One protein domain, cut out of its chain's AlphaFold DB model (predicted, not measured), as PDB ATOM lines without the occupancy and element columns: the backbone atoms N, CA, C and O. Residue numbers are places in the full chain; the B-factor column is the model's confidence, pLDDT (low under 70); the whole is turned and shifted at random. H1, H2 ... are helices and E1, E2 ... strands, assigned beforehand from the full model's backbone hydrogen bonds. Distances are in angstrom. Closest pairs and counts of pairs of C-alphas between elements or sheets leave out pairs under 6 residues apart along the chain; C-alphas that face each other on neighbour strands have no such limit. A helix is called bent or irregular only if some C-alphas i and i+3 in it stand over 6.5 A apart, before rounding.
ATOM      1  N   VAL A  18     -12.733 -28.239  15.548       69.12
ATOM      2  CA  VAL A  18     -12.533 -27.341  14.406       69.12
ATOM      3  C   VAL A  18     -11.396 -27.900  13.563       69.12
ATOM      4  O   VAL A  18     -10.339 -28.228  14.091       69.12
ATOM      5  N   ARG A  19     -11.589 -27.993  12.248       72.88
ATOM      6  CA  ARG A  19     -10.531 -28.399  11.319       72.88
ATOM      7  C   ARG A  19     -10.273 -27.297  10.310       72.88
ATOM      8  O   ARG A  19     -11.213 -26.757   9.731       72.88
ATOM      9  N   LEU A  20      -9.001 -26.984  10.113       78.75
ATOM     10  CA  LEU A  20      -8.538 -25.955   9.194       78.75
ATOM     11  C   LEU A  20      -7.746 -26.603   8.061       78.75
ATOM     12  O   LEU A  20      -6.934 -27.494   8.305       78.75
ATOM     13  N   SER A  21      -7.973 -26.162   6.828       83.88
ATOM     14  CA  SER A  21      -7.089 -26.506   5.719       83.88
ATOM     15  C   SER A  21      -5.907 -25.540   5.666       83.88
ATOM     16  O   SER A  21      -6.052 -24.361   5.990       83.88
ATOM     17  N   VAL A  22      -4.738 -26.050   5.288       85.75
ATOM     18  CA  VAL A  22      -3.493 -25.283   5.171       85.75
ATOM     19  C   VAL A  22      -2.756 -25.670   3.886       85.75
ATOM     20  O   VAL A  22      -2.914 -26.801   3.418       85.75
ATOM     21  N   PRO A  23      -1.911 -24.796   3.322       85.19
ATOM     22  CA  PRO A  23      -1.059 -25.185   2.203       85.19
ATOM     23  C   PRO A  23      -0.019 -26.225   2.646       85.19
ATOM     24  O   PRO A  23       0.380 -26.267   3.815       85.19
ATOM     25  N   ILE A  24       0.488 -27.034   1.713       83.69
ATOM     26  CA  ILE A  24       1.543 -28.031   1.994       83.69
ATOM     27  C   ILE A  24       2.815 -27.359   2.531       83.69
ATOM     28  O   ILE A  24       3.540 -27.951   3.328       83.69
ATOM     29  N   SER A  25       3.086 -26.124   2.108       84.31
ATOM     30  CA  SER A  25       4.242 -25.336   2.547       84.31
ATOM     31  C   SER A  25       4.146 -24.841   3.996       84.31
ATOM     32  O   SER A  25       5.084 -24.202   4.483       84.31
ATOM     33  N   ALA A  26       3.037 -25.098   4.701       82.06
ATOM     34  CA  ALA A  26       2.871 -24.670   6.080       82.06
ATOM     35  C   ALA A  26       3.951 -25.276   6.996       82.06
ATOM     36  O   ALA A  26       4.160 -26.485   7.048       82.06
ATOM     37  N   GLN A  27       4.637 -24.413   7.747       82.25
ATOM     38  CA  GLN A  27       5.660 -24.783   8.721       82.25
ATOM     39  C   GLN A  27       5.056 -24.888  10.130       82.25
ATOM     40  O   GLN A  27       4.015 -24.273  10.372       82.25
ATOM     41  N   PRO A  28       5.718 -25.573  11.087       78.06
ATOM     42  CA  PRO A  28       5.258 -25.705  12.479       78.06
ATOM     43  C   PRO A  28       4.747 -24.396  13.103       78.06
ATOM     44  O   PRO A  28       3.658 -24.358  13.667       78.06
ATOM     45  N   ILE A  29       5.463 -23.290  12.878       79.88
ATOM     46  CA  ILE A  29       5.083 -21.964  13.382       79.88
ATOM     47  C   ILE A  29       3.728 -21.465  12.850       79.88
ATOM     48  O   ILE A  29       2.987 -20.796  13.570       79.88
ATOM     49  N   HIS A  30       3.364 -21.809  11.611       82.44
ATOM     50  CA  HIS A  30       2.064 -21.456  11.040       82.44
ATOM     51  C   HIS A  30       0.940 -22.227  11.742       82.44
ATOM     52  O   HIS A  30      -0.098 -21.642  12.054       82.44
ATOM     53  N   PHE A  31       1.151 -23.516  12.032       77.88
ATOM     54  CA  PHE A  31       0.187 -24.338  12.768       77.88
ATOM     55  C   PHE A  31      -0.039 -23.807  14.182       77.88
ATOM     56  O   PHE A  31      -1.187 -23.675  14.606       77.88
ATOM     57  N   ASP A  32       1.028 -23.439  14.892       77.88
ATOM     58  CA  ASP A  32       0.933 -22.877  16.243       77.88
ATOM     59  C   ASP A  32       0.180 -21.544  16.256       77.88
ATOM     60  O   ASP A  32      -0.714 -21.331  17.087       77.88
ATOM     61  N   PHE A  33       0.478 -20.668  15.292       82.62
ATOM     62  CA  PHE A  33      -0.234 -19.407  15.116       82.62
ATOM     63  C   PHE A  33      -1.727 -19.636  14.844       82.62
ATOM     64  O   PHE A  33      -2.578 -19.126  15.575       82.62
ATOM     65  N   MET A  34      -2.064 -20.466  13.851       80.19
ATOM     66  CA  MET A  34      -3.457 -20.757  13.498       80.19
ATOM     67  C   MET A  34      -4.216 -21.440  14.635       80.19
ATOM     68  O   MET A  34      -5.368 -21.095  14.892       80.19
ATOM     69  N   ARG A  35      -3.577 -22.362  15.363       80.88
ATOM     70  CA  ARG A  35      -4.160 -23.029  16.533       80.88
ATOM     71  C   ARG A  35      -4.469 -22.025  17.636       80.88
ATOM     72  O   ARG A  35      -5.523 -22.116  18.261       80.88
ATOM     73  N   THR A  36      -3.581 -21.060  17.855       80.00
ATOM     74  CA  THR A  36      -3.779 -19.981  18.832       80.00
ATOM     75  C   THR A  36      -4.964 -19.099  18.438       80.00
ATOM     76  O   THR A  36      -5.865 -18.886  19.251       80.00
ATOM     77  N   CYS A  37      -5.027 -18.658  17.178       82.62
ATOM     78  CA  CYS A  37      -6.155 -17.883  16.658       82.62
ATOM     79  C   CYS A  37      -7.479 -18.658  16.743       82.62
ATOM     80  O   CYS A  37      -8.490 -18.116  17.186       82.62
ATOM     81  N   ALA A  38      -7.478 -19.937  16.369       79.50
ATOM     82  CA  ALA A  38      -8.664 -20.782  16.407       79.50
ATOM     83  C   ALA A  38      -9.159 -21.006  17.839       79.50
ATOM     84  O   ALA A  38     -10.347 -20.853  18.082       79.50
ATOM     85  N   LYS A  39      -8.275 -21.274  18.810       76.12
ATOM     86  CA  LYS A  39      -8.659 -21.413  20.228       76.12
ATOM     87  C   LYS A  39      -9.194 -20.117  20.838       76.12
ATOM     88  O   LYS A  39      -9.996 -20.170  21.769       76.12
ATOM     89  N   TYR A  40      -8.759 -18.962  20.330       80.25
ATOM     90  CA  TYR A  40      -9.292 -17.665  20.745       80.25
ATOM     91  C   TYR A  40     -10.751 -17.480  20.297       80.25
ATOM     92  O   TYR A  40     -11.579 -17.009  21.077       80.25
ATOM     93  N   VAL A  41     -11.067 -17.885  19.063       79.81
ATOM     94  CA  VAL A  41     -12.417 -17.789  18.478       79.81
ATOM     95  C   VAL A  41     -13.334 -18.917  18.973       79.81
ATOM     96  O   VAL A  41     -14.473 -18.670  19.357       79.81
ATOM     97  N   PHE A  42     -12.826 -20.148  19.011       75.75
ATOM     98  CA  PHE A  42     -13.539 -21.381  19.339       75.75
ATOM     99  C   PHE A  42     -13.050 -21.926  20.690       75.75
ATOM    100  O   PHE A  42     -12.242 -22.855  20.781       75.75
ATOM    101  N   LYS A  43     -13.488 -21.280  21.775       72.38
ATOM    102  CA  LYS A  43     -13.032 -21.605  23.136       72.38
ATOM    103  C   LYS A  43     -13.405 -23.039  23.520       72.38
ATOM    104  O   LYS A  43     -14.577 -23.401  23.503       72.38
ATOM    105  N   GLY A  44     -12.412 -23.817  23.950       63.22
ATOM    106  CA  GLY A  44     -12.596 -25.202  24.400       63.22
ATOM    107  C   GLY A  44     -12.634 -26.244  23.278       63.22
ATOM    108  O   GLY A  44     -12.685 -27.431  23.581       63.22
ATOM    109  N   SER A  45     -12.560 -25.824  22.013       61.44
ATOM    110  CA  SER A  45     -12.532 -26.724  20.858       61.44
ATOM    111  C   SER A  45     -11.145 -27.330  20.639       61.44
ATOM    112  O   SER A  45     -10.121 -26.656  20.819       61.44
ATOM    113  N   GLN A  46     -11.091 -28.581  20.178       67.19
ATOM    114  CA  GLN A  46      -9.866 -29.120  19.580       67.19
ATOM    115  C   GLN A  46      -9.687 -28.557  18.167       67.19
ATOM    116  O   GLN A  46     -10.665 -28.314  17.460       67.19
ATOM    117  N   VAL A  47      -8.435 -28.308  17.772       69.88
ATOM    118  CA  VAL A  47      -8.095 -27.714  16.472       69.88
ATOM    119  C   VAL A  47      -7.159 -28.644  15.716       69.88
ATOM    120  O   VAL A  47      -6.001 -28.815  16.112       69.88
ATOM    121  N   ASP A  48      -7.672 -29.164  14.609       73.00
ATOM    122  CA  ASP A  48      -6.976 -30.041  13.676       73.00
ATOM    123  C   ASP A  48      -6.617 -29.312  12.383       73.00
ATOM    124  O   ASP A  48      -7.232 -28.308  12.010       73.00
ATOM    125  N   PHE A  49      -5.667 -29.891  11.653       75.56
ATOM    126  CA  PHE A  49      -5.235 -29.388  10.361       75.56
ATOM    127  C   PHE A  49      -5.284 -30.480   9.294       75.56
ATOM    128  O   PHE A  49      -5.060 -31.651   9.578       75.56
ATOM    129  N   THR A  50      -5.561 -30.071   8.063       75.19
ATOM    130  CA  THR A  50      -5.412 -30.880   6.847       75.19
ATOM    131  C   THR A  50      -4.698 -30.051   5.800       75.19
ATOM    132  O   THR A  50      -4.853 -28.832   5.797       75.19
ATOM    133  N   THR A  51      -3.972 -30.672   4.871       83.31
ATOM    134  CA  THR A  51      -3.568 -29.912   3.686       83.31
ATOM    135  C   THR A  51      -4.743 -29.758   2.715       83.31
ATOM    136  O   THR A  51      -5.650 -30.597   2.681       83.31
ATOM    137  N   GLU A  52      -4.761 -28.664   1.961       84.31
ATOM    138  CA  GLU A  52      -5.804 -28.354   0.973       84.31
ATOM    139  C   GLU A  52      -5.944 -29.423  -0.137       84.31
ATOM    140  O   GLU A  52      -7.058 -29.938  -0.313       84.31
ATOM    141  N   PRO A  53      -4.865 -29.872  -0.811       81.88
ATOM    142  CA  PRO A  53      -4.969 -30.911  -1.839       81.88
ATOM    143  C   PRO A  53      -5.381 -32.282  -1.287       81.88
ATOM    144  O   PRO A  53      -6.088 -33.027  -1.967       81.88
ATOM    145  N   GLU A  54      -4.998 -32.623  -0.051       79.50
ATOM    146  CA  GLU A  54      -5.454 -33.859   0.605       79.50
ATOM    147  C   GLU A  54      -6.959 -33.804   0.895       79.50
ATOM    148  O   GLU A  54      -7.676 -34.762   0.603       79.50
ATOM    149  N   ALA A  55      -7.461 -32.669   1.395       79.44
ATOM    150  CA  ALA A  55      -8.891 -32.467   1.608       79.44
ATOM    151  C   ALA A  55      -9.666 -32.600   0.288       79.44
ATOM    152  O   ALA A  55     -10.645 -33.351   0.209       79.44
ATOM    153  N   ALA A  56      -9.201 -31.923  -0.765       82.62
ATOM    154  CA  ALA A  56      -9.816 -31.998  -2.084       82.62
ATOM    155  C   ALA A  56      -9.849 -33.435  -2.620       82.62
ATOM    156  O   ALA A  56     -10.886 -33.881  -3.115       82.62
ATOM    157  N   PHE A  57      -8.755 -34.185  -2.473       81.94
ATOM    158  CA  PHE A  57      -8.708 -35.575  -2.904       81.94
ATOM    159  C   PHE A  57      -9.704 -36.454  -2.163       81.94
ATOM    160  O   PHE A  57     -10.468 -37.170  -2.807       81.94
ATOM    161  N   SER A  58      -9.766 -36.357  -0.831       76.00
ATOM    162  CA  SER A  58     -10.737 -37.119  -0.044       76.00
ATOM    163  C   SER A  58     -12.166 -36.863  -0.524       76.00
ATOM    164  O   SER A  58     -12.932 -37.811  -0.681       76.00
ATOM    165  N   TYR A  59     -12.524 -35.614  -0.836       78.75
ATOM    166  CA  TYR A  59     -13.831 -35.317  -1.424       78.75
ATOM    167  C   TYR A  59     -14.032 -36.005  -2.774       78.75
ATOM    168  O   TYR A  59     -15.039 -36.688  -2.971       78.75
ATOM    169  N   LEU A  60     -13.072 -35.878  -3.690       77.38
ATOM    170  CA  LEU A  60     -13.163 -36.478  -5.023       77.38
ATOM    171  C   LEU A  60     -13.315 -37.999  -4.973       77.38
ATOM    172  O   LEU A  60     -14.089 -38.560  -5.750       77.38
ATOM    173  N   MET A  61     -12.675 -38.657  -4.008       73.00
ATOM    174  CA  MET A  61     -12.835 -40.092  -3.764       73.00
ATOM    175  C   MET A  61     -14.241 -40.480  -3.280       73.00
ATOM    176  O   MET A  61     -14.652 -41.622  -3.470       73.00
ATOM    177  N   THR A  62     -14.999 -39.551  -2.687       70.50
ATOM    178  CA  THR A  62     -16.384 -39.807  -2.241       70.50
ATOM    179  C   THR A  62     -17.458 -39.487  -3.272       70.50
ATOM    180  O   THR A  62     -18.517 -40.109  -3.235       70.50
ATOM    181  N   ILE A  63     -17.212 -38.522  -4.165       68.06
ATOM    182  CA  ILE A  63     -18.219 -38.039  -5.126       68.06
ATOM    183  C   ILE A  63     -17.966 -38.458  -6.570       68.06
ATOM    184  O   ILE A  63     -18.863 -38.323  -7.402       68.06
ATOM    185  N   SER A  64     -16.766 -38.934  -6.908       58.53
ATOM    186  CA  SER A  64     -16.548 -39.478  -8.242       58.53
ATOM    187  C   SER A  64     -17.464 -40.685  -8.424       58.53
ATOM    188  O   SER A  64     -17.503 -41.582  -7.581       58.53
ATOM    189  N   ASN A  65     -18.218 -40.716  -9.532       53.16
ATOM    190  CA  ASN A  65     -18.793 -41.965 -10.029       53.16
ATOM    191  C   ASN A  65     -17.673 -42.999  -9.937       53.16
ATOM    192  O   ASN A  65     -16.633 -42.766 -10.554       53.16
ATOM    193  N   GLU A  66     -17.866 -44.073  -9.157       48.94
ATOM    194  CA  GLU A  66     -16.826 -44.972  -8.611       48.94
ATOM    195  C   GLU A  66     -15.833 -45.565  -9.637       48.94
ATOM    196  O   GLU A  66     -14.952 -46.340  -9.273       48.94
ATOM    197  N   LYS A  67     -15.973 -45.237 -10.921       53.22
ATOM    198  CA  LYS A  67     -15.219 -45.754 -12.049       53.22
ATOM    199  C   LYS A  67     -14.051 -44.863 -12.498       53.22
ATOM    200  O   LYS A  67     -13.030 -45.441 -12.802       53.22
ATOM    201  N   ALA A  68     -14.123 -43.528 -12.536       67.06
ATOM    202  CA  ALA A  68     -13.103 -42.748 -13.272       67.06
ATOM    203  C   ALA A  68     -11.770 -42.552 -12.519       67.06
ATOM    204  O   ALA A  68     -10.720 -42.924 -13.026       67.06
ATOM    205  N   ILE A  69     -11.792 -42.008 -11.297       74.44
ATOM    206  CA  ILE A  69     -10.560 -41.750 -10.520       74.44
ATOM    207  C   ILE A  69     -10.002 -43.054  -9.931       74.44
ATOM    208  O   ILE A  69      -8.797 -43.285  -9.942       74.44
ATOM    209  N   ASN A  70     -10.886 -43.958  -9.494       72.38
ATOM    210  CA  ASN A  70     -10.515 -45.224  -8.849       72.38
ATOM    211  C   ASN A  70      -9.794 -46.225  -9.773       72.38
ATOM    212  O   ASN A  70      -9.296 -47.242  -9.289       72.38
ATOM    213  N   GLN A  71      -9.775 -45.972 -11.086       81.62
ATOM    214  CA  GLN A  71      -9.025 -46.763 -12.068       81.62
ATOM    215  C   GLN A  71      -7.518 -46.501 -12.007       81.62
ATOM    216  O   GLN A  71      -6.742 -47.357 -12.427       81.62
ATOM    217  N   PHE A  72      -7.103 -45.359 -11.457       86.75
ATOM    218  CA  PHE A  72      -5.708 -44.946 -11.424       86.75
ATOM    219  C   PHE A  72      -5.094 -45.229 -10.060       86.75
ATOM    220  O   PHE A  72      -5.619 -44.840  -9.017       86.75
ATOM    221  N   LYS A  73      -3.947 -45.909 -10.064       85.94
ATOM    222  CA  LYS A  73      -3.152 -46.148  -8.855       85.94
ATOM    223  C   LYS A  73      -2.252 -44.958  -8.535       85.94
ATOM    224  O   LYS A  73      -1.938 -44.734  -7.370       85.94
ATOM    225  N   HIS A  74      -1.853 -44.193  -9.546       90.94
ATOM    226  CA  HIS A  74      -0.935 -43.069  -9.424       90.94
ATOM    227  C   HIS A  74      -1.661 -41.776  -9.765       90.94
ATOM    228  O   HIS A  74      -2.168 -41.620 -10.873       90.94
ATOM    229  N   ILE A  75      -1.759 -40.873  -8.788       91.38
ATOM    230  CA  ILE A  75      -2.540 -39.645  -8.930       91.38
ATOM    231  C   ILE A  75      -1.707 -38.451  -8.461       91.38
ATOM    232  O   ILE A  75      -1.177 -38.458  -7.351       91.38
ATOM    233  N   ILE A  76      -1.585 -37.427  -9.303       93.56
ATOM    234  CA  ILE A  76      -0.974 -36.138  -8.979       93.56
ATOM    235  C   ILE A  76      -2.097 -35.121  -8.801       93.56
ATOM    236  O   ILE A  76      -2.829 -34.812  -9.734       93.56
ATOM    237  N   LEU A  77      -2.229 -34.592  -7.595       91.50
ATOM    238  CA  LEU A  77      -3.160 -33.528  -7.252       91.50
ATOM    239  C   LEU A  77      -2.444 -32.196  -7.346       91.50
ATOM    240  O   LEU A  77      -1.373 -32.026  -6.768       91.50
ATOM    241  N   MET A  78      -3.065 -31.268  -8.050       92.56
ATOM    242  CA  MET A  78      -2.620 -29.899  -8.220       92.56
ATOM    243  C   MET A  78      -3.656 -28.992  -7.568       92.56
ATOM    244  O   MET A  78      -4.817 -29.034  -7.962       92.56
ATOM    245  N   ASP A  79      -3.262 -28.180  -6.597       90.94
ATOM    246  CA  ASP A  79      -4.123 -27.172  -5.985       90.94
ATOM    247  C   ASP A  79      -3.571 -25.776  -6.263       90.94
ATOM    248  O   ASP A  79      -2.503 -25.397  -5.782       90.94
ATOM    249  N   GLY A  80      -4.290 -25.031  -7.102       89.38
ATOM    250  CA  GLY A  80      -3.929 -23.674  -7.487       89.38
ATOM    251  C   GLY A  80      -4.769 -22.644  -6.741       89.38
ATOM    252  O   GLY A  80      -5.916 -22.379  -7.123       89.38
ATOM    253  N   GLY A  81      -4.181 -22.017  -5.722       86.50
ATOM    254  CA  GLY A  81      -4.777 -20.916  -4.968       86.50
ATOM    255  C   GLY A  81      -4.332 -19.530  -5.446       86.50
ATOM    256  O   GLY A  81      -3.716 -19.360  -6.497       86.50
ATOM    257  N   ASP A  82      -4.629 -18.501  -4.649       83.06
ATOM    258  CA  ASP A  82      -4.072 -17.162  -4.881       83.06
ATOM    259  C   ASP A  82      -2.633 -17.044  -4.353       83.06
ATOM    260  O   ASP A  82      -1.852 -16.270  -4.904       83.06
ATOM    261  N   GLY A  83      -2.272 -17.786  -3.300       83.88
ATOM    262  CA  GLY A  83      -0.970 -17.682  -2.629       83.88
ATOM    263  C   GLY A  83       0.050 -18.731  -3.068       83.88
ATOM    264  O   GLY A  83       1.184 -18.381  -3.393       83.88
ATOM    265  N   THR A  84      -0.353 -20.000  -3.102       87.94
ATOM    266  CA  THR A  84       0.521 -21.130  -3.434       87.94
ATOM    267  C   THR A  84      -0.072 -21.993  -4.538       87.94
ATOM    268  O   THR A  84      -1.275 -21.952  -4.818       87.94
ATOM    269  N   PHE A  85       0.814 -22.745  -5.183       90.62
ATOM    270  CA  PHE A  85       0.465 -23.839  -6.069       90.62
ATOM    271  C   PHE A  85       1.063 -25.116  -5.486       90.62
ATOM    272  O   PHE A  85       2.287 -25.287  -5.443       90.62
ATOM    273  N   ASP A  86       0.184 -25.977  -4.994       90.62
ATOM    274  CA  ASP A  86       0.535 -27.156  -4.223       90.62
ATOM    275  C   ASP A  86       0.383 -28.408  -5.091       90.62
ATOM    276  O   ASP A  86      -0.584 -28.564  -5.835       90.62
ATOM    277  N   TYR A  87       1.340 -29.322  -4.978       92.00
ATOM    278  CA  TYR A  87       1.366 -30.586  -5.695       92.00
ATOM    279  C   TYR A  87       1.453 -31.736  -4.694       92.00
ATOM    280  O   TYR A  87       2.340 -31.760  -3.839       92.00
ATOM    281  N   VAL A  88       0.570 -32.727  -4.815       89.94
ATOM    282  CA  VAL A  88       0.640 -33.975  -4.043       89.94
ATOM    283  C   VAL A  88       0.598 -35.153  -4.988       89.94
ATOM    284  O   VAL A  88      -0.378 -35.349  -5.698       89.94
ATOM    285  N   TYR A  89       1.614 -35.999  -4.929       90.81
ATOM    286  CA  TYR A  89       1.551 -37.316  -5.537       90.81
ATOM    287  C   TYR A  89       1.066 -38.335  -4.506       90.81
ATOM    288  O   TYR A  89       1.686 -38.542  -3.451       90.81
ATOM    289  N   VAL A  90      -0.051 -38.986  -4.821       84.56
ATOM    290  CA  VAL A  90      -0.649 -40.049  -4.024       84.56
ATOM    291  C   VAL A  90      -0.649 -41.362  -4.792       84.56
ATOM    292  O   VAL A  90      -0.835 -41.422  -6.008       84.56
ATOM    293  N   LYS A  91      -0.466 -42.439  -4.036       83.19
ATOM    294  CA  LYS A  91      -0.677 -43.802  -4.502       83.19
ATOM    295  C   LYS A  91      -1.987 -44.323  -3.933       83.19
ATOM    296  O   LYS A  91      -2.103 -44.449  -2.713       83.19
ATOM    297  N   PHE A  92      -2.944 -44.610  -4.802       78.56
ATOM    298  CA  PHE A  92      -4.243 -45.174  -4.473       78.56
ATOM    299  C   PHE A  92      -4.212 -46.704  -4.539       78.56
ATOM    300  O   PHE A  92      -3.561 -47.301  -5.392       78.56
ATOM    301  N   PHE A  93      -4.923 -47.357  -3.628       74.50
ATOM    302  CA  PHE A  93      -5.043 -48.807  -3.547       74.50
ATOM    303  C   PHE A  93      -6.526 -49.188  -3.678       74.50
ATOM    304  O   PHE A  93      -7.239 -49.269  -2.667       74.50
ATOM    305  N   PRO A  94      -6.998 -49.474  -4.909       67.06
ATOM    306  CA  PRO A  94      -8.422 -49.625  -5.212       67.06
ATOM    307  C   PRO A  94      -9.145 -50.665  -4.359       67.06
ATOM    308  O   PRO A  94     -10.276 -50.442  -3.936       67.06
ATOM    309  N   LYS A  95      -8.473 -51.782  -4.041       63.84
ATOM    310  CA  LYS A  95      -9.052 -52.889  -3.258       63.84
ATOM    311  C   LYS A  95      -9.567 -52.457  -1.885       63.84
ATOM    312  O   LYS A  95     -10.563 -53.000  -1.424       63.84
ATOM    313  N   ASN A  96      -8.899 -51.492  -1.255       54.97
ATOM    314  CA  ASN A  96      -9.205 -51.066   0.110       54.97
ATOM    315  C   ASN A  96      -9.749 -49.632   0.165       54.97
ATOM    316  O   ASN A  96     -10.000 -49.134   1.256       54.97
ATOM    317  N   LYS A  97      -9.901 -48.963  -0.991       66.31
ATOM    318  CA  LYS A  97     -10.225 -47.530  -1.096       66.31
ATOM    319  C   LYS A  97      -9.314 -46.638  -0.228       66.31
ATOM    320  O   LYS A  97      -9.744 -45.595   0.243       66.31
ATOM    321  N   ILE A  98      -8.057 -47.047  -0.035       63.50
ATOM    322  CA  ILE A  98      -7.049 -46.293   0.727       63.50
ATOM    323  C   ILE A  98      -6.076 -45.617  -0.229       63.50
ATOM    324  O   ILE A  98      -5.812 -46.131  -1.316       63.50
ATOM    325  N   TRP A  99      -5.473 -44.515   0.193       67.12
ATOM    326  CA  TRP A  99      -4.361 -43.899  -0.519       67.12
ATOM    327  C   TRP A  99      -3.243 -43.522   0.439       67.12
ATOM    328  O   TRP A  99      -3.388 -43.534   1.659       67.12
ATOM    329  N   SER A 100      -2.080 -43.230  -0.127       69.12
ATOM    330  CA  SER A 100      -0.934 -42.768   0.640       69.12
ATOM    331  C   SER A 100      -0.164 -41.721  -0.140       69.12
ATOM    332  O   SER A 100       0.225 -41.942  -1.291       69.12
ATOM    333  N   LYS A 101       0.101 -40.593   0.514       80.69
ATOM    334  CA  LYS A 101       1.014 -39.573   0.009       80.69
ATOM    335  C   LYS A 101       2.417 -40.151  -0.138       80.69
ATOM    336  O   LYS A 101       2.959 -40.734   0.807       80.69
ATOM    337  N   GLN A 102       2.970 -39.989  -1.332       80.62
ATOM    338  CA  GLN A 102       4.317 -40.419  -1.696       80.62
ATOM    339  C   GLN A 102       5.268 -39.229  -1.808       80.62
ATOM    340  O   GLN A 102       6.424 -39.333  -1.414       80.62
ATOM    341  N   HIS A 103       4.775 -38.108  -2.331       85.88
ATOM    342  CA  HIS A 103       5.543 -36.883  -2.497       85.88
ATOM    343  C   HIS A 103       4.617 -35.669  -2.394       85.88
ATOM    344  O   HIS A 103       3.427 -35.759  -2.699       85.88
ATOM    345  N   GLY A 104       5.154 -34.544  -1.934       87.19
ATOM    346  CA  GLY A 104       4.443 -33.278  -1.889       87.19
ATOM    347  C   GLY A 104       5.420 -32.123  -2.028       87.19
ATOM    348  O   GLY A 104       6.491 -32.149  -1.424       87.19
ATOM    349  N   GLU A 105       5.044 -31.133  -2.821       89.12
ATOM    350  CA  GLU A 105       5.845 -29.942  -3.077       89.12
ATOM    351  C   GLU A 105       4.911 -28.750  -3.276       89.12
ATOM    352  O   GLU A 105       3.791 -28.905  -3.754       89.12
ATOM    353  N   ALA A 106       5.352 -27.566  -2.877       90.62
ATOM    354  CA  ALA A 106       4.565 -26.347  -2.974       90.62
ATOM    355  C   ALA A 106       5.438 -25.216  -3.499       90.62
ATOM    356  O   ALA A 106       6.613 -25.106  -3.137       90.62
ATOM    357  N   PHE A 107       4.849 -24.363  -4.330       89.88
ATOM    358  CA  PHE A 107       5.539 -23.246  -4.956       89.88
ATOM    359  C   PHE A 107       4.794 -21.939  -4.682       89.88
ATOM    360  O   PHE A 107       3.570 -21.864  -4.784       89.88
ATOM    361  N   ASN A 108       5.547 -20.879  -4.380       83.94
ATOM    362  CA  ASN A 108       5.024 -19.525  -4.153       83.94
ATOM    363  C   ASN A 108       4.793 -18.783  -5.485       83.94
ATOM    364  O   ASN A 108       5.211 -17.637  -5.660       83.94
ATOM    365  N   CYS A 109       4.178 -19.464  -6.449       78.00
ATOM    366  CA  CYS A 109       3.791 -18.912  -7.739       78.00
ATOM    367  C   CYS A 109       2.320 -19.264  -7.975       78.00
ATOM    368  O   CYS A 109       1.987 -20.416  -8.227       78.00
ATOM    369  N   GLU A 256       2.748 -48.010 -15.330       85.56
ATOM    370  CA  GLU A 256       1.412 -47.703 -14.825       85.56
ATOM    371  C   GLU A 256       0.985 -46.266 -15.168       85.56
ATOM    372  O   GLU A 256       1.769 -45.324 -15.086       85.56
ATOM    373  N   SER A 257      -0.294 -46.070 -15.501       89.50
ATOM    374  CA  SER A 257      -0.810 -44.756 -15.895       89.50
ATOM    375  C   SER A 257      -0.937 -43.779 -14.720       89.50
ATOM    376  O   SER A 257      -1.371 -44.133 -13.616       89.50
ATOM    377  N   ILE A 258      -0.614 -42.510 -14.988       93.81
ATOM    378  CA  ILE A 258      -0.760 -41.393 -14.049       93.81
ATOM    379  C   ILE A 258      -2.030 -40.606 -14.389       93.81
ATOM    380  O   ILE A 258      -2.285 -40.290 -15.552       93.81
ATOM    381  N   LEU A 259      -2.808 -40.258 -13.363       93.31
ATOM    382  CA  LEU A 259      -3.888 -39.275 -13.442       93.31
ATOM    383  C   LEU A 259      -3.460 -37.969 -12.774       93.31
ATOM    384  O   LEU A 259      -3.067 -37.955 -11.612       93.31
ATOM    385  N   VAL A 260      -3.604 -36.857 -13.474       93.38
ATOM    386  CA  VAL A 260      -3.410 -35.507 -12.957       93.38
ATOM    387  C   VAL A 260      -4.777 -34.883 -12.701       93.38
ATOM    388  O   VAL A 260      -5.643 -34.862 -13.574       93.38
ATOM    389  N   VAL A 261      -4.976 -34.385 -11.486       91.44
ATOM    390  CA  VAL A 261      -6.231 -33.802 -11.014       91.44
ATOM    391  C   VAL A 261      -5.978 -32.359 -10.599       91.44
ATOM    392  O   VAL A 261      -5.220 -32.121  -9.660       91.44
ATOM    393  N   PHE A 262      -6.639 -31.401 -11.248       91.50
ATOM    394  CA  PHE A 262      -6.508 -29.981 -10.908       91.50
ATOM    395  C   PHE A 262      -7.707 -29.465 -10.093       91.50
ATOM    396  O   PHE A 262      -8.865 -29.611 -10.491       91.50
ATOM    397  N   VAL A 263      -7.425 -28.867  -8.934       89.56
ATOM    398  CA  VAL A 263      -8.384 -28.288  -7.981       89.56
ATOM    399  C   VAL A 263      -7.963 -26.871  -7.567       89.56
ATOM    400  O   VAL A 263      -6.931 -26.354  -8.000       89.56
ATOM    401  N   GLY A 264      -8.798 -26.209  -6.763       87.12
ATOM    402  CA  GLY A 264      -8.530 -24.863  -6.265       87.12
ATOM    403  C   GLY A 264      -9.182 -23.754  -7.088       87.12
ATOM    404  O   GLY A 264      -9.919 -23.980  -8.053       87.12
ATOM    405  N   GLY A 265      -8.944 -22.511  -6.669       83.88
ATOM    406  CA  GLY A 265      -9.553 -21.325  -7.277       83.88
ATOM    407  C   GLY A 265      -9.061 -21.036  -8.700       83.88
ATOM    408  O   GLY A 265      -9.793 -20.433  -9.487       83.88
ATOM    409  N   LEU A 266      -7.843 -21.463  -9.042       85.69
ATOM    410  CA  LEU A 266      -7.277 -21.323 -10.386       85.69
ATOM    411  C   LEU A 266      -7.787 -22.388 -11.360       85.69
ATOM    412  O   LEU A 266      -7.895 -22.100 -12.548       85.69
ATOM    413  N   ALA A 267      -8.179 -23.569 -10.875       85.38
ATOM    414  CA  ALA A 267      -8.757 -24.627 -11.706       85.38
ATOM    415  C   ALA A 267     -10.131 -24.264 -12.297       85.38
ATOM    416  O   ALA A 267     -10.568 -24.874 -13.268       85.38
ATOM    417  N   ALA A 268     -10.790 -23.225 -11.772       78.75
ATOM    418  CA  ALA A 268     -11.989 -22.648 -12.379       78.75
ATOM    419  C   ALA A 268     -11.700 -21.835 -13.660       78.75
ATOM    420  O   ALA A 268     -12.628 -21.479 -14.384       78.75
ATOM    421  N   ASN A 269     -10.437 -21.508 -13.955       79.12
ATOM    422  CA  ASN A 269     -10.068 -20.747 -15.144       79.12
ATOM    423  C   ASN A 269      -9.748 -21.685 -16.322       79.12
ATOM    424  O   ASN A 269      -8.705 -22.340 -16.327       79.12
ATOM    425  N   LYS A 270     -10.607 -21.713 -17.353       78.12
ATOM    426  CA  LYS A 270     -10.427 -22.579 -18.535       78.12
ATOM    427  C   LYS A 270      -9.111 -22.352 -19.278       78.12
ATOM    428  O   LYS A 270      -8.548 -23.315 -19.781       78.12
ATOM    429  N   THR A 271      -8.608 -21.118 -19.339       77.75
ATOM    430  CA  THR A 271      -7.322 -20.836 -20.002       77.75
ATOM    431  C   THR A 271      -6.163 -21.511 -19.260       77.75
ATOM    432  O   THR A 271      -5.304 -22.123 -19.891       77.75
ATOM    433  N   ILE A 272      -6.142 -21.418 -17.924       82.12
ATOM    434  CA  ILE A 272      -5.139 -22.102 -17.090       82.12
ATOM    435  C   ILE A 272      -5.275 -23.617 -17.261       82.12
ATOM    436  O   ILE A 272      -4.283 -24.306 -17.493       82.12
ATOM    437  N   LEU A 273      -6.510 -24.117 -17.190       84.56
ATOM    438  CA  LEU A 273      -6.828 -25.535 -17.296       84.56
ATOM    439  C   LEU A 273      -6.343 -26.141 -18.617       84.56
ATOM    440  O   LEU A 273      -5.634 -27.135 -18.578       84.56
ATOM    441  N   GLN A 274      -6.625 -25.500 -19.755       84.00
ATOM    442  CA  GLN A 274      -6.179 -25.956 -21.078       84.00
ATOM    443  C   GLN A 274      -4.653 -25.995 -21.213       84.00
ATOM    444  O   GLN A 274      -4.112 -26.911 -21.824       84.00
ATOM    445  N   ARG A 275      -3.937 -25.010 -20.652       84.75
ATOM    446  CA  ARG A 275      -2.464 -25.008 -20.692       84.75
ATOM    447  C   ARG A 275      -1.865 -26.137 -19.869       84.75
ATOM    448  O   ARG A 275      -0.875 -26.729 -20.284       84.75
ATOM    449  N   ILE A 276      -2.440 -26.402 -18.699       87.88
ATOM    450  CA  ILE A 276      -2.007 -27.514 -17.854       87.88
ATOM    451  C   ILE A 276      -2.346 -28.838 -18.536       87.88
ATOM    452  O   ILE A 276      -1.461 -29.671 -18.648       87.88
ATOM    453  N   GLU A 277      -3.564 -28.999 -19.054       90.12
ATOM    454  CA  GLU A 277      -4.006 -30.184 -19.802       90.12
ATOM    455  C   GLU A 277      -3.062 -30.492 -20.969       90.12
ATOM    456  O   GLU A 277      -2.502 -31.578 -21.018       90.12
ATOM    457  N   GLN A 278      -2.740 -29.497 -21.804       89.81
ATOM    458  CA  GLN A 278      -1.767 -29.661 -22.888       89.81
ATOM    459  C   GLN A 278      -0.401 -30.151 -22.380       89.81
ATOM    460  O   GLN A 278       0.240 -30.986 -23.011       89.81
ATOM    461  N   LYS A 279       0.065 -29.631 -21.239       90.50
ATOM    462  CA  LYS A 279       1.344 -30.038 -20.643       90.50
ATOM    463  C   LYS A 279       1.294 -31.427 -20.023       90.50
ATOM    464  O   LYS A 279       2.333 -32.065 -19.948       90.50
ATOM    465  N   VAL A 280       0.128 -31.880 -19.578       91.62
ATOM    466  CA  VAL A 280      -0.102 -33.241 -19.082       91.62
ATOM    467  C   VAL A 280      -0.155 -34.222 -20.256       91.62
ATOM    468  O   VAL A 280       0.504 -35.257 -20.200       91.62
ATOM    469  N   ASP A 281      -0.840 -33.857 -21.343       90.69
ATOM    470  CA  ASP A 281      -0.916 -34.645 -22.581       90.69
ATOM    471  C   ASP A 281       0.471 -34.838 -23.216       90.69
ATOM    472  O   ASP A 281       0.807 -35.925 -23.682       90.69
ATOM    473  N   GLU A 282       1.325 -33.807 -23.180       92.44
ATOM    474  CA  GLU A 282       2.733 -33.888 -23.602       92.44
ATOM    475  C   GLU A 282       3.553 -34.924 -22.805       92.44
ATOM    476  O   GLU A 282       4.664 -35.257 -23.218       92.44
ATOM    477  N   GLN A 283       3.060 -35.393 -21.655       91.50
ATOM    478  CA  GLN A 283       3.700 -36.407 -20.806       91.50
ATOM    479  C   GLN A 283       2.978 -37.767 -20.849       91.50
ATOM    480  O   GLN A 283       3.247 -38.613 -20.002       91.50
ATOM    481  N   ASP A 284       2.053 -37.977 -21.794       89.00
ATOM    482  CA  ASP A 284       1.254 -39.211 -21.922       89.00
ATOM    483  C   ASP A 284       0.497 -39.592 -20.628       89.00
ATOM    484  O   ASP A 284       0.301 -40.761 -20.286       89.00
ATOM    485  N   ALA A 285       0.072 -38.578 -19.867       91.06
ATOM    486  CA  ALA A 285      -0.685 -38.741 -18.632       91.06
ATOM    487  C   ALA A 285      -2.160 -38.366 -18.823       91.06
ATOM    488  O   ALA A 285      -2.542 -37.641 -19.735       91.06
ATOM    489  N   ASN A 286      -3.017 -38.861 -17.931       92.62
ATOM    490  CA  ASN A 286      -4.449 -38.578 -17.977       92.62
ATOM    491  C   ASN A 286      -4.731 -37.288 -17.215       92.62
ATOM    492  O   ASN A 286      -4.209 -37.105 -16.118       92.62
ATOM    493  N   PHE A 287      -5.600 -36.427 -17.737       92.00
ATOM    494  CA  PHE A 287      -5.973 -35.179 -17.078       92.00
ATOM    495  C   PHE A 287      -7.452 -35.159 -16.690       92.00
ATOM    496  O   PHE A 287      -8.329 -35.624 -17.419       92.00
ATOM    497  N   THR A 288      -7.752 -34.588 -15.525       88.81
ATOM    498  CA  THR A 288      -9.121 -34.253 -15.146       88.81
ATOM    499  C   THR A 288      -9.163 -33.044 -14.216       88.81
ATOM    500  O   THR A 288      -8.205 -32.717 -13.515       88.81
ATOM    501  N   SER A 289     -10.318 -32.390 -14.175       82.56
ATOM    502  CA  SER A 289     -10.615 -31.327 -13.222       82.56
ATOM    503  C   SER A 289     -11.911 -31.642 -12.495       82.56
ATOM    504  O   SER A 289     -12.842 -32.231 -13.050       82.56
ATOM    505  N   ALA A 290     -11.961 -31.265 -11.223       73.50
ATOM    506  CA  ALA A 290     -13.160 -31.420 -10.419       73.50
ATOM    507  C   ALA A 290     -14.308 -30.569 -10.989       73.50
ATOM    508  O   ALA A 290     -14.095 -29.439 -11.413       73.50
ATOM    509  N   VAL A 291     -15.544 -31.079 -10.932       74.31
ATOM    510  CA  VAL A 291     -16.744 -30.340 -11.387       74.31
ATOM    511  C   VAL A 291     -16.912 -29.017 -10.627       74.31
ATOM    512  O   VAL A 291     -17.299 -28.006 -11.201       74.31
ATOM    513  N   GLU A 292     -16.581 -29.017  -9.334       78.25
ATOM    514  CA  GLU A 292     -16.572 -27.829  -8.479       78.25
ATOM    515  C   GLU A 292     -15.193 -27.689  -7.804       78.25
ATOM    516  O   GLU A 292     -15.038 -28.024  -6.625       78.25
ATOM    517  N   PRO A 293     -14.162 -27.218  -8.524       77.81
ATOM    518  CA  PRO A 293     -12.777 -27.334  -8.070       77.81
ATOM    519  C   PRO A 293     -12.465 -26.474  -6.844       77.81
ATOM    520  O   PRO A 293     -11.687 -26.884  -5.986       77.81
ATOM    521  N   GLN A 294     -13.129 -25.326  -6.705       75.25
ATOM    522  CA  GLN A 294     -13.005 -24.458  -5.532       75.25
ATOM    523  C   GLN A 294     -13.725 -25.027  -4.297       75.25
ATOM    524  O   GLN A 294     -13.324 -24.789  -3.160       75.25
ATOM    525  N   VAL A 295     -14.808 -25.775  -4.514       80.69
ATOM    526  CA  VAL A 295     -15.653 -26.311  -3.439       80.69
ATOM    527  C   VAL A 295     -15.118 -27.659  -2.946       80.69
ATOM    528  O   VAL A 295     -15.386 -28.038  -1.807       80.69
ATOM    529  N   ALA A 296     -14.326 -28.355  -3.767       79.50
ATOM    530  CA  ALA A 296     -13.735 -29.648  -3.441       79.50
ATOM    531  C   ALA A 296     -12.900 -29.616  -2.154       79.50
ATOM    532  O   ALA A 296     -13.043 -30.513  -1.331       79.50
ATOM    533  N   ILE A 297     -12.105 -28.563  -1.933       80.81
ATOM    534  CA  ILE A 297     -11.316 -28.395  -0.701       80.81
ATOM    535  C   ILE A 297     -12.256 -28.260   0.500       80.81
ATOM    536  O   ILE A 297     -12.166 -29.023   1.454       80.81
ATOM    537  N   VAL A 298     -13.224 -27.340   0.429       79.00
ATOM    538  CA  VAL A 298     -14.135 -27.034   1.547       79.00
ATOM    539  C   VAL A 298     -15.025 -28.224   1.903       79.00
ATOM    540  O   VAL A 298     -15.171 -28.552   3.080       79.00
ATOM    541  N   LYS A 299     -15.600 -28.904   0.902       76.94
ATOM    542  CA  LYS A 299     -16.360 -30.151   1.102       76.94
ATOM    543  C   LYS A 299     -15.450 -31.315   1.499       76.94
ATOM    544  O   LYS A 299     -15.911 -32.243   2.151       76.94
ATOM    545  N   GLY A 300     -14.171 -31.235   1.158       67.81
ATOM    546  CA  GLY A 300     -13.105 -32.149   1.536       67.81
ATOM    547  C   GLY A 300     -12.692 -32.087   2.992       67.81
ATOM    548  O   GLY A 300     -12.440 -33.130   3.578       67.81
ATOM    549  N   ILE A 301     -12.699 -30.911   3.619       69.25
ATOM    550  CA  ILE A 301     -12.328 -30.742   5.036       69.25
ATOM    551  C   ILE A 301     -13.102 -31.702   5.964       69.25
ATOM    552  O   ILE A 301     -12.463 -32.374   6.779       69.25
ATOM    553  N   PRO A 302     -14.445 -31.835   5.864       57.97
ATOM    554  CA  PRO A 302     -15.183 -32.821   6.649       57.97
ATOM    555  C   PRO A 302     -15.122 -34.240   6.064       57.97
ATOM    556  O   PRO A 302     -15.438 -35.186   6.779       57.97
ATOM    557  N   VAL A 303     -14.767 -34.396   4.784       53.41
ATOM    558  CA  VAL A 303     -14.754 -35.674   4.046       53.41
ATOM    559  C   VAL A 303     -13.395 -36.375   4.073       53.41
ATOM    560  O   VAL A 303     -13.334 -37.592   3.888       53.41
ATOM    561  N   GLN A 304     -12.332 -35.691   4.496       50.03
ATOM    562  CA  GLN A 304     -11.131 -36.292   5.081       50.03
ATOM    563  C   GLN A 304     -11.464 -36.913   6.464       50.03
ATOM    564  O   GLN A 304     -10.860 -36.667   7.505       50.03
TER     565      GLN A 304
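This is residues 18 to 109 and 256 to 304 of the 524 residues of the protein "Fe-S protein assembly chaperone HscA domain-containing protein" of Trepomonas sp. PC1 (UniProt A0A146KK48). A twisted five-stranded sheet makes the main body, with H2 packed over one face and H3 over the other; a smaller unit, the parallel strands E1 and E2 with H1, reaches out as an arm at one end of the longest axis. H4 packs across H2 and reaches E1 with its later residues. The printed part has 141 residues with four named helices and seven named strands, in the order E1 H1 E2 H2 E3 E4 E5 E6 H3 E7 H4; the large sheet, order E5 E4 E3 E6 E7, is mixed, and the class is mixed, helices and strands. It is compact, with a radius of gyration of the C-alphas of 15.5 A and spans of 49 by 35 by 25 A.

E1, residues 18 to 22, begins at C-alpha 18 (-12.533, -27.341, 14.406). H1, residues 28 to 41, is 20.3 A long, and E2, residues 46 to 51, 17.1 A. H2, residues 52 to 63, is 16.9 A long. E3, residues 74 to 80, is 19.7 A long, E4, residues 85 to 93, 25.7 A, and E5, residues 98 to 107, 26.9 A; E5 bends by 57 degrees at residue 102. E6 is residues 258 to 263, beginning at C-alpha 258 (-0.760, -41.393, -14.049). H3 is residues 270 to 281, E7 residues 286 to 289, and H4 residues 293 to 303, ending at C-alpha 303 (-14.754, -35.674, 4.046). H4 is neither bent nor irregular, but only just: C-alphas 294 and 297 are 6.5 A apart.

E3, E4 and E5 form a meander, each strand the antiparallel neighbour of the one before, with two hairpins; N 77 and O 88 are 2.8 A apart, N 87 and O 105 2.8 A. E6 is parallel to E3, N 78 and O 261 at 2.8 A, and to E7, N 260 and O 286 at 2.7 A. H2 and H3 are on opposite faces of this sheet, three layers in all. The closest C-alphas of H2 and E3 are Pro 53 and Asp 79, 5.6 A. H3, at a height over the sheet of 9.2 A, lies over E6 and E7 and runs along the strands, at 13 degrees to E6 on the local plane. E6, H3, E7 and E1, H1, E2 are strand-helix-strand units, two parallel neighbour strands with a helix between, each with a right-handed crossover. H2 and H4 touch, about perpendicular at 83 degrees, closest at the C-alphas of Ala 56 and Ile 297, 4.1 A. H4 only grazes the large sheet, with residues 293 to 297. In the small sheet N 20 and O 48 are 2.9 A apart; the closest C-alphas of H1 and E2 are Arg 35 and Val 47, 6.1 A, and those of E1 and H4 are Ser 21 and Ile 301, 6.8 A. H1 and H2 are apart. H1, H2 and H3 have every O i to N i+4 pair within hydrogen-bond range; H4 has 3 of 7, and 4 of 8 O i to N i+3 pairs.

The C-alphas farthest apart, Gly 44 and Glu 282, are 51.1 A apart. Residues 110 to 255 are not printed, and C-alphas 109 and 256 are 29.7 A apart across the cut. Of the links that are printed whole, none is long. Mean pLDDT of the printed part is 80.1; it is under 70 at residue 18 and residues 44 to 47, 63 to 68, 94 to 100 and 300 to 304.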